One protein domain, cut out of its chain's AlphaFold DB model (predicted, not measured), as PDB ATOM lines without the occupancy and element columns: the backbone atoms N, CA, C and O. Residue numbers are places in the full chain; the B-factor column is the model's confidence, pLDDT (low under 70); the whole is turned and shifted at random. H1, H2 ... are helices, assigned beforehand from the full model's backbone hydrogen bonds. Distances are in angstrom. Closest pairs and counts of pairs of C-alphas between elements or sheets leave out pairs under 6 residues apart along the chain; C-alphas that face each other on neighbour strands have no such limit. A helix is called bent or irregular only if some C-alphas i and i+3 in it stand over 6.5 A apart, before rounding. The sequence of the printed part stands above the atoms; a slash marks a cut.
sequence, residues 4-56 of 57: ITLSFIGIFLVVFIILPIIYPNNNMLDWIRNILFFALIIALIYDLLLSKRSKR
ATOM      1  N   ILE A   4     -23.493  25.222 -57.405       83.12
ATOM      2  CA  ILE A   4     -24.793  25.783 -57.002       83.12
ATOM      3  C   ILE A   4     -24.776  26.256 -55.541       83.12
ATOM      4  O   ILE A   4     -25.234  27.355 -55.243       83.12
ATOM      5  N   THR A   5     -24.206  25.460 -54.634       86.38
ATOM      6  CA  THR A   5     -24.086  25.810 -53.210       86.38
ATOM      7  C   THR A   5     -23.215  27.049 -53.024       86.38
ATOM      8  O   THR A   5     -23.566  27.939 -52.259       86.38
ATOM      9  N   LEU A   6     -22.110  27.137 -53.769       85.50
ATOM     10  CA  LEU A   6     -21.205  28.288 -53.753       85.50
ATOM     11  C   LEU A   6     -21.894  29.566 -54.243       85.50
ATOM     12  O   LEU A   6     -21.799  30.599 -53.584       85.50
ATOM     13  N   SER A   7     -22.642  29.483 -55.346       86.44
ATOM     14  CA  SER A   7     -23.417  30.615 -55.864       86.44
ATOM     15  C   SER A   7     -24.496  31.074 -54.882       86.44
ATOM     16  O   SER A   7     -24.660  32.272 -54.668       86.44
ATOM     17  N   PHE A   8     -25.199  30.135 -54.244       86.94
ATOM     18  CA  PHE A   8     -26.229  30.457 -53.256       86.94
ATOM     19  C   PHE A   8     -25.645  31.162 -52.024       86.94
ATOM     20  O   PHE A   8     -26.156  32.196 -51.600       86.94
ATOM     21  N   ILE A   9     -24.528  30.650 -51.495       87.81
ATOM     22  CA  ILE A   9     -23.807  31.276 -50.378       87.81
ATOM     23  C   ILE A   9     -23.326  32.676 -50.769       87.81
ATOM     24  O   ILE A   9     -23.469  33.604 -49.978       87.81
ATOM     25  N   GLY A  10     -22.806  32.851 -51.988       89.44
ATOM     26  CA  GLY A  10     -22.356  34.150 -52.489       89.44
ATOM     27  C   GLY A  10     -23.475  35.192 -52.515       89.44
ATOM     28  O   GLY A  10     -23.298  36.295 -52.001       89.44
ATOM     29  N   ILE A  11     -24.651  34.829 -53.036       87.94
ATOM     30  CA  ILE A  11     -25.825  35.715 -53.052       87.94
ATOM     31  C   ILE A  11     -26.246  36.076 -51.625       87.94
ATOM     32  O   ILE A  11     -26.498  37.245 -51.331       87.94
ATOM     33  N   PHE A  12     -26.271  35.095 -50.722       87.19
ATOM     34  CA  PHE A  12     -26.616  35.327 -49.323       87.19
ATOM     35  C   PHE A  12     -25.650  36.319 -48.657       87.19
ATOM     36  O   PHE A  12     -26.079  37.279 -48.020       87.19
ATOM     37  N   LEU A  13     -24.345  36.143 -48.867       89.31
ATOM     38  CA  LEU A  13     -23.303  37.037 -48.357       89.31
ATOM     39  C   LEU A  13     -23.478  38.468 -48.878       89.31
ATOM     40  O   LEU A  13     -23.386  39.430 -48.116       89.31
ATOM     41  N   VAL A  14     -23.787  38.616 -50.166       89.31
ATOM     42  CA  VAL A  14     -24.020  39.925 -50.780       89.31
ATOM     43  C   VAL A  14     -25.219  40.624 -50.141       89.31
ATOM     44  O   VAL A  14     -25.094  41.763 -49.698       89.31
ATOM     45  N   VAL A  15     -26.355  39.934 -50.024       86.12
ATOM     46  CA  VAL A  15     -27.606  40.516 -49.513       86.12
ATOM     47  C   VAL A  15     -27.530  40.853 -48.022       86.12
ATOM     48  O   VAL A  15     -28.012  41.905 -47.603       86.12
ATOM     49  N   PHE A  16     -26.925  39.985 -47.208       84.62
ATOM     50  CA  PHE A  16     -26.956  40.137 -45.751       84.62
ATOM     51  C   PHE A  16     -25.771  40.894 -45.156       84.62
ATOM     52  O   PHE A  16     -25.917  41.408 -44.042       84.62
ATOM     53  N   ILE A  17     -24.635  40.954 -45.858       86.31
ATOM     54  CA  ILE A  17     -23.390  41.551 -45.350       86.31
ATOM     55  C   ILE A  17     -22.962  42.735 -46.214       86.31
ATOM     56  O   ILE A  17     -22.840  43.842 -45.700       86.31
ATOM     57  N   ILE A  18     -22.769  42.538 -47.520       88.25
ATOM     58  CA  ILE A  18     -22.171  43.573 -48.381       88.25
ATOM     59  C   ILE A  18     -23.128  44.757 -48.583       88.25
ATOM     60  O   ILE A  18     -22.741  45.905 -48.374       88.25
ATOM     61  N   LEU A  19     -24.386  44.493 -48.946       85.69
ATOM     62  CA  LEU A  19     -25.391  45.533 -49.200       85.69
ATOM     63  C   LEU A  19     -25.629  46.468 -47.993       85.69
ATOM     64  O   LEU A  19     -25.634  47.678 -48.196       85.69
ATOM     65  N   PRO A  20     -25.767  45.965 -46.754       84.44
ATOM     66  CA  PRO A  20     -25.887  46.801 -45.552       84.44
ATOM     67  C   PRO A  20     -24.678  47.684 -45.272       84.44
ATOM     68  O   PRO A  20     -24.836  48.795 -44.785       84.44
ATOM     69  N   ILE A  21     -23.470  47.194 -45.562       86.75
ATOM     70  CA  ILE A  21     -22.238  47.962 -45.344       86.75
ATOM     71  C   ILE A  21     -22.155  49.120 -46.343       86.75
ATOM     72  O   ILE A  21     -21.764  50.224 -45.975       86.75
ATOM     73  N   ILE A  22     -22.533  48.877 -47.602       88.38
ATOM     74  CA  ILE A  22     -22.492  49.895 -48.661       88.38
ATOM     75  C   ILE A  22     -23.658  50.889 -48.523       88.38
ATOM     76  O   ILE A  22     -23.485  52.079 -48.778       88.38
ATOM     77  N   TYR A  23     -24.836  50.422 -48.096       87.25
ATOM     78  CA  TYR A  23     -26.064  51.216 -47.989       87.25
ATOM     79  C   TYR A  23     -26.662  51.185 -46.567       87.25
ATOM     80  O   TYR A  23     -27.786  50.711 -46.389       87.25
ATOM     81  N   PRO A  24     -25.955  51.717 -45.552       80.00
ATOM     82  CA  PRO A  24     -26.318  51.559 -44.139       80.00
ATOM     83  C   PRO A  24     -27.597  52.291 -43.716       80.00
ATOM     84  O   PRO A  24     -28.191  51.930 -42.711       80.00
ATOM     85  N   ASN A  25     -28.030  53.304 -44.473       85.56
ATOM     86  CA  ASN A  25     -29.235  54.093 -44.174       85.56
ATOM     87  C   ASN A  25     -30.354  53.867 -45.201       85.56
ATOM     88  O   ASN A  25     -31.231  54.715 -45.378       85.56
ATOM     89  N   ASN A  26     -30.295  52.768 -45.956       87.62
ATOM     90  CA  ASN A  26     -31.321  52.470 -46.941       87.62
ATOM     91  C   ASN A  26     -32.462  51.682 -46.294       87.62
ATOM     92  O   ASN A  26     -32.435  50.452 -46.250       87.62
ATOM     93  N   ASN A  27     -33.500  52.410 -45.877       86.75
ATOM     94  CA  ASN A  27     -34.691  51.836 -45.249       86.75
ATOM     95  C   ASN A  27     -35.272  50.657 -46.042       86.75
ATOM     96  O   ASN A  27     -35.660  49.655 -45.454       86.75
ATOM     97  N   MET A  28     -35.322  50.737 -47.377       87.88
ATOM     98  CA  MET A  28     -35.879  49.655 -48.197       87.88
ATOM     99  C   MET A  28     -35.077  48.355 -48.047       87.88
ATOM    100  O   MET A  28     -35.646  47.266 -47.985       87.88
ATOM    101  N   LEU A  29     -33.755  48.475 -47.955       85.62
ATOM    102  CA  LEU A  29     -32.835  47.353 -47.827       85.62
ATOM    103  C   LEU A  29     -32.928  46.707 -46.437       85.62
ATOM    104  O   LEU A  29     -32.903  45.479 -46.325       85.62
ATOM    105  N   ASP A  30     -33.141  47.516 -45.401       86.81
ATOM    106  CA  ASP A  30     -33.418  47.034 -44.045       86.81
ATOM    107  C   ASP A  30     -34.754  46.295 -43.950       86.81
ATOM    108  O   ASP A  30     -34.821  45.214 -43.361       86.81
ATOM    109  N   TRP A  31     -35.807  46.813 -44.590       89.62
ATOM    110  CA  TRP A  31     -37.099  46.126 -44.669       89.62
ATOM    111  C   TRP A  31     -36.974  44.751 -45.338       89.62
ATOM    112  O   TRP A  31     -37.474  43.759 -44.802       89.62
ATOM    113  N   ILE A  32     -36.263  44.666 -46.467       87.12
ATOM    114  CA  ILE A  32     -36.030  43.400 -47.181       87.12
ATOM    115  C   ILE A  32     -35.276  42.401 -46.295       87.12
ATOM    116  O   ILE A  32     -35.677  41.238 -46.195       87.12
ATOM    117  N   ARG A  33     -34.211  42.843 -45.615       85.81
ATOM    118  CA  ARG A  33     -33.443  41.987 -44.699       85.81
ATOM    119  C   ARG A  33     -34.281  41.499 -43.534       85.81
ATOM    120  O   ARG A  33     -34.207  40.315 -43.216       85.81
ATOM    121  N   ASN A  34     -35.096  42.367 -42.940       88.75
ATOM    122  CA  ASN A  34     -35.988  41.983 -41.851       88.75
ATOM    123  C   ASN A  34     -36.996  40.923 -42.296       88.75
ATOM    124  O   ASN A  34     -37.146  39.918 -41.608       88.75
ATOM    125  N   ILE A  35     -37.636  41.088 -43.458       91.25
ATOM    126  CA  ILE A  35     -38.585  40.093 -43.984       91.25
ATOM    127  C   ILE A  35     -37.896  38.738 -44.190       91.25
ATOM    128  O   ILE A  35     -38.420  37.708 -43.760       91.25
ATOM    129  N   LEU A  36     -36.704  38.730 -44.795       87.94
ATOM    130  CA  LEU A  36     -35.932  37.501 -44.991       87.94
ATOM    131  C   LEU A  36     -35.520  36.856 -43.657       87.94
ATOM    132  O   LEU A  36     -35.590  35.636 -43.519       87.94
ATOM    133  N   PHE A  37     -35.134  37.657 -42.661       88.12
ATOM    134  CA  PHE A  37     -34.820  37.170 -41.317       88.12
ATOM    135  C   PHE A  37     -36.036  36.534 -40.642       88.12
ATOM    136  O   PHE A  37     -35.932  35.437 -40.096       88.12
ATOM    137  N   PHE A  38     -37.199  37.185 -40.713       92.38
ATOM    138  CA  PHE A  38     -38.441  36.634 -40.177       92.38
ATOM    139  C   PHE A  38     -38.816  35.320 -40.861       92.38
ATOM    140  O   PHE A  38     -39.176  34.368 -40.172       92.38
ATOM    141  N   ALA A  39     -38.677  35.229 -42.185       90.88
ATOM    142  CA  ALA A  39     -38.931  33.993 -42.919       90.88
ATOM    143  C   ALA A  39     -38.022  32.845 -42.445       90.88
ATOM    144  O   ALA A  39     -38.505  31.733 -42.226       90.88
ATOM    145  N   LEU A  40     -36.730  33.117 -42.216       89.56
ATOM    146  CA  LEU A  40     -35.794  32.133 -41.663       89.56
ATOM    147  C   LEU A  40     -36.194  31.690 -40.254       89.56
ATOM    148  O   LEU A  40     -36.220  30.493 -39.979       89.56
ATOM    149  N   ILE A  41     -36.545  32.631 -39.374       93.25
ATOM    150  CA  ILE A  41     -36.983  32.321 -38.006       93.25
ATOM    151  C   ILE A  41     -38.246  31.459 -38.029       93.25
ATOM    152  O   ILE A  41     -38.307  30.449 -37.334       93.25
ATOM    153  N   ILE A  42     -39.239  31.818 -38.846       93.81
ATOM    154  CA  ILE A  42     -40.488  31.060 -38.975       93.81
ATOM    155  C   ILE A  42     -40.212  29.651 -39.498       93.81
ATOM    156  O   ILE A  42     -40.748  28.695 -38.941       93.81
ATOM    157  N   ALA A  43     -39.358  29.499 -40.513       92.25
ATOM    158  CA  ALA A  43     -38.975  28.189 -41.034       92.25
ATOM    159  C   ALA A  43     -38.298  27.326 -39.958       92.25
ATOM    160  O   ALA A  43     -38.625  26.152 -39.809       92.25
ATOM    161  N   LEU A  44     -37.411  27.923 -39.159       91.25
ATOM    162  CA  LEU A  44     -36.700  27.239 -38.079       91.25
ATOM    163  C   LEU A  44     -37.653  26.847 -36.940       91.25
ATOM    164  O   LEU A  44     -37.600  25.727 -36.442       91.25
ATOM    165  N   ILE A  45     -38.584  27.731 -36.566       94.19
ATOM    166  CA  ILE A  45     -39.648  27.423 -35.599       94.19
ATOM    167  C   ILE A  45     -40.535  26.294 -36.122       94.19
ATOM    168  O   ILE A  45     -40.849  25.371 -35.373       94.19
ATOM    169  N   TYR A  46     -40.934  26.349 -37.392       92.44
ATOM    170  CA  TYR A  46     -41.756  25.322 -38.020       92.44
ATOM    171  C   TYR A  46     -41.061  23.958 -37.987       92.44
ATOM    172  O   TYR A  46     -41.664  22.976 -37.554       92.44
ATOM    173  N   ASP A  47     -39.778  23.912 -38.347       89.31
ATOM    174  CA  ASP A  47     -38.968  22.695 -38.312       89.31
ATOM    175  C   ASP A  47     -38.791  22.159 -36.876       89.31
ATOM    176  O   ASP A  47     -38.975  20.970 -36.598       89.31
ATOM    177  N   LEU A  48     -38.561  23.045 -35.900       89.62
ATOM    178  CA  LEU A  48     -38.504  22.679 -34.481       89.62
ATOM    179  C   LEU A  48     -39.836  22.123 -33.960       89.62
ATOM    180  O   LEU A  48     -39.845  21.151 -33.201       89.62
ATOM    181  N   LEU A  49     -40.968  22.709 -34.347       90.25
ATOM    182  CA  LEU A  49     -42.290  22.209 -33.967       90.25
ATOM    183  C   LEU A  49     -42.587  20.854 -34.619       90.25
ATOM    184  O   LEU A  49     -43.094  19.950 -33.949       90.25
ATOM    185  N   LEU A  50     -42.231  20.690 -35.894       84.94
ATOM    186  CA  LEU A  50     -42.413  19.444 -36.634       84.94
ATOM    187  C   LEU A  50     -41.555  18.312 -36.049       84.94
ATOM    188  O   LEU A  50     -42.068  17.222 -35.783       84.94
ATOM    189  N   SER A  51     -40.282  18.585 -35.749       79.38
ATOM    190  CA  SER A  51     -39.365  17.608 -35.147       79.38
ATOM    191  C   SER A  51     -39.831  17.132 -33.763       79.38
ATOM    192  O   SER A  51     -39.732  15.943 -33.445       79.38
ATOM    193  N   LYS A  52     -40.421  18.022 -32.950       72.94
ATOM    194  CA  LYS A  52     -41.029  17.655 -31.659       72.94
ATOM    195  C   LYS A  52     -42.268  16.776 -31.816       72.94
ATOM    196  O   LYS A  52     -42.519  15.938 -30.953       72.94
ATOM    197  N   ARG A  53     -43.032  16.941 -32.899       62.62
ATOM    198  CA  ARG A  53     -44.221  16.125 -33.186       62.62
ATOM    199  C   ARG A  53     -43.844  14.699 -33.594       62.62
ATOM    200  O   ARG A  53     -44.505  13.762 -33.166       62.62
ATOM    201  N   SER A  54     -42.747  14.535 -34.339       58.47
ATOM    202  CA  SER A  54     -42.266  13.222 -34.795       58.47
ATOM    203  C   SER A  54     -41.682  12.342 -33.682       58.47
ATOM    204  O   SER A  54     -41.689  11.128 -33.833       58.47
ATOM    205  N   LYS A  55     -41.178  12.910 -32.577       56.97
ATOM    206  CA  LYS A  55     -40.647  12.136 -31.430       56.97
ATOM    207  C   LYS A  55     -41.708  11.689 -30.415       56.97
ATOM    208  O   LYS A  55     -41.358  11.073 -29.414       56.97
ATOM    209  N   ARG A  56     -42.977  12.060 -30.615       53.31
ATOM    210  CA  ARG A  56     -44.078  11.790 -29.672       53.31
ATOM    211  C   ARG A  56     -45.038  10.690 -30.144       53.31
ATOM    212  O   ARG A  56     -46.041  10.478 -29.470       53.31
TER     213      ARG A  56
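This is residues 4 to 56 of the 57 residues of an uncharacterized protein of Kurthia zopfii (UniProt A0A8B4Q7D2). Two helices make an open V: the long helix H2 is one arm, the shorter, kinked H1 the other, and they come together near the tight link that joins them. Both far ends, residues 4 to 14 of H1 and 38 to 54 of H2, stand free. The printed part has 53 residues, with H1 then H2 and no named strand; the class is all helix. It is only just extended, close to loose, with a radius of gyration of the C-alphas of 15.1 A, and flat, spanning 48 by 27 by 11 A.

H2, residues 27 to 54, touches H1, residues 4 to 22, with residues 29 to 33 alone, and H1 touches it with residues 15 to 20 alone. Their closest C-alphas, of Phe 16 and Arg 33, are 6.8 A apart. They run opposite ways at a steep tilt of 45 degrees. Every O i to N i+4 pair is within hydrogen-bond range in H2, and 13 of 15 in H1.

H2 measures 40.7 A, from C-alpha 27 at (-34.691, 51.836, -45.249). H1 measures 25.6 A, from C-alpha 4 at (-24.793, 25.783, -57.002). H1 has a kink of 31 degrees near residue 15 and is only just irregular: C-alphas 16 and 19 are 6.6 A apart.

The C-alphas farthest apart, of Ile 22 and Arg 56, are 47.7 A apart. The printed part has no cut. Residues 53 to 56 have pLDDT under 70.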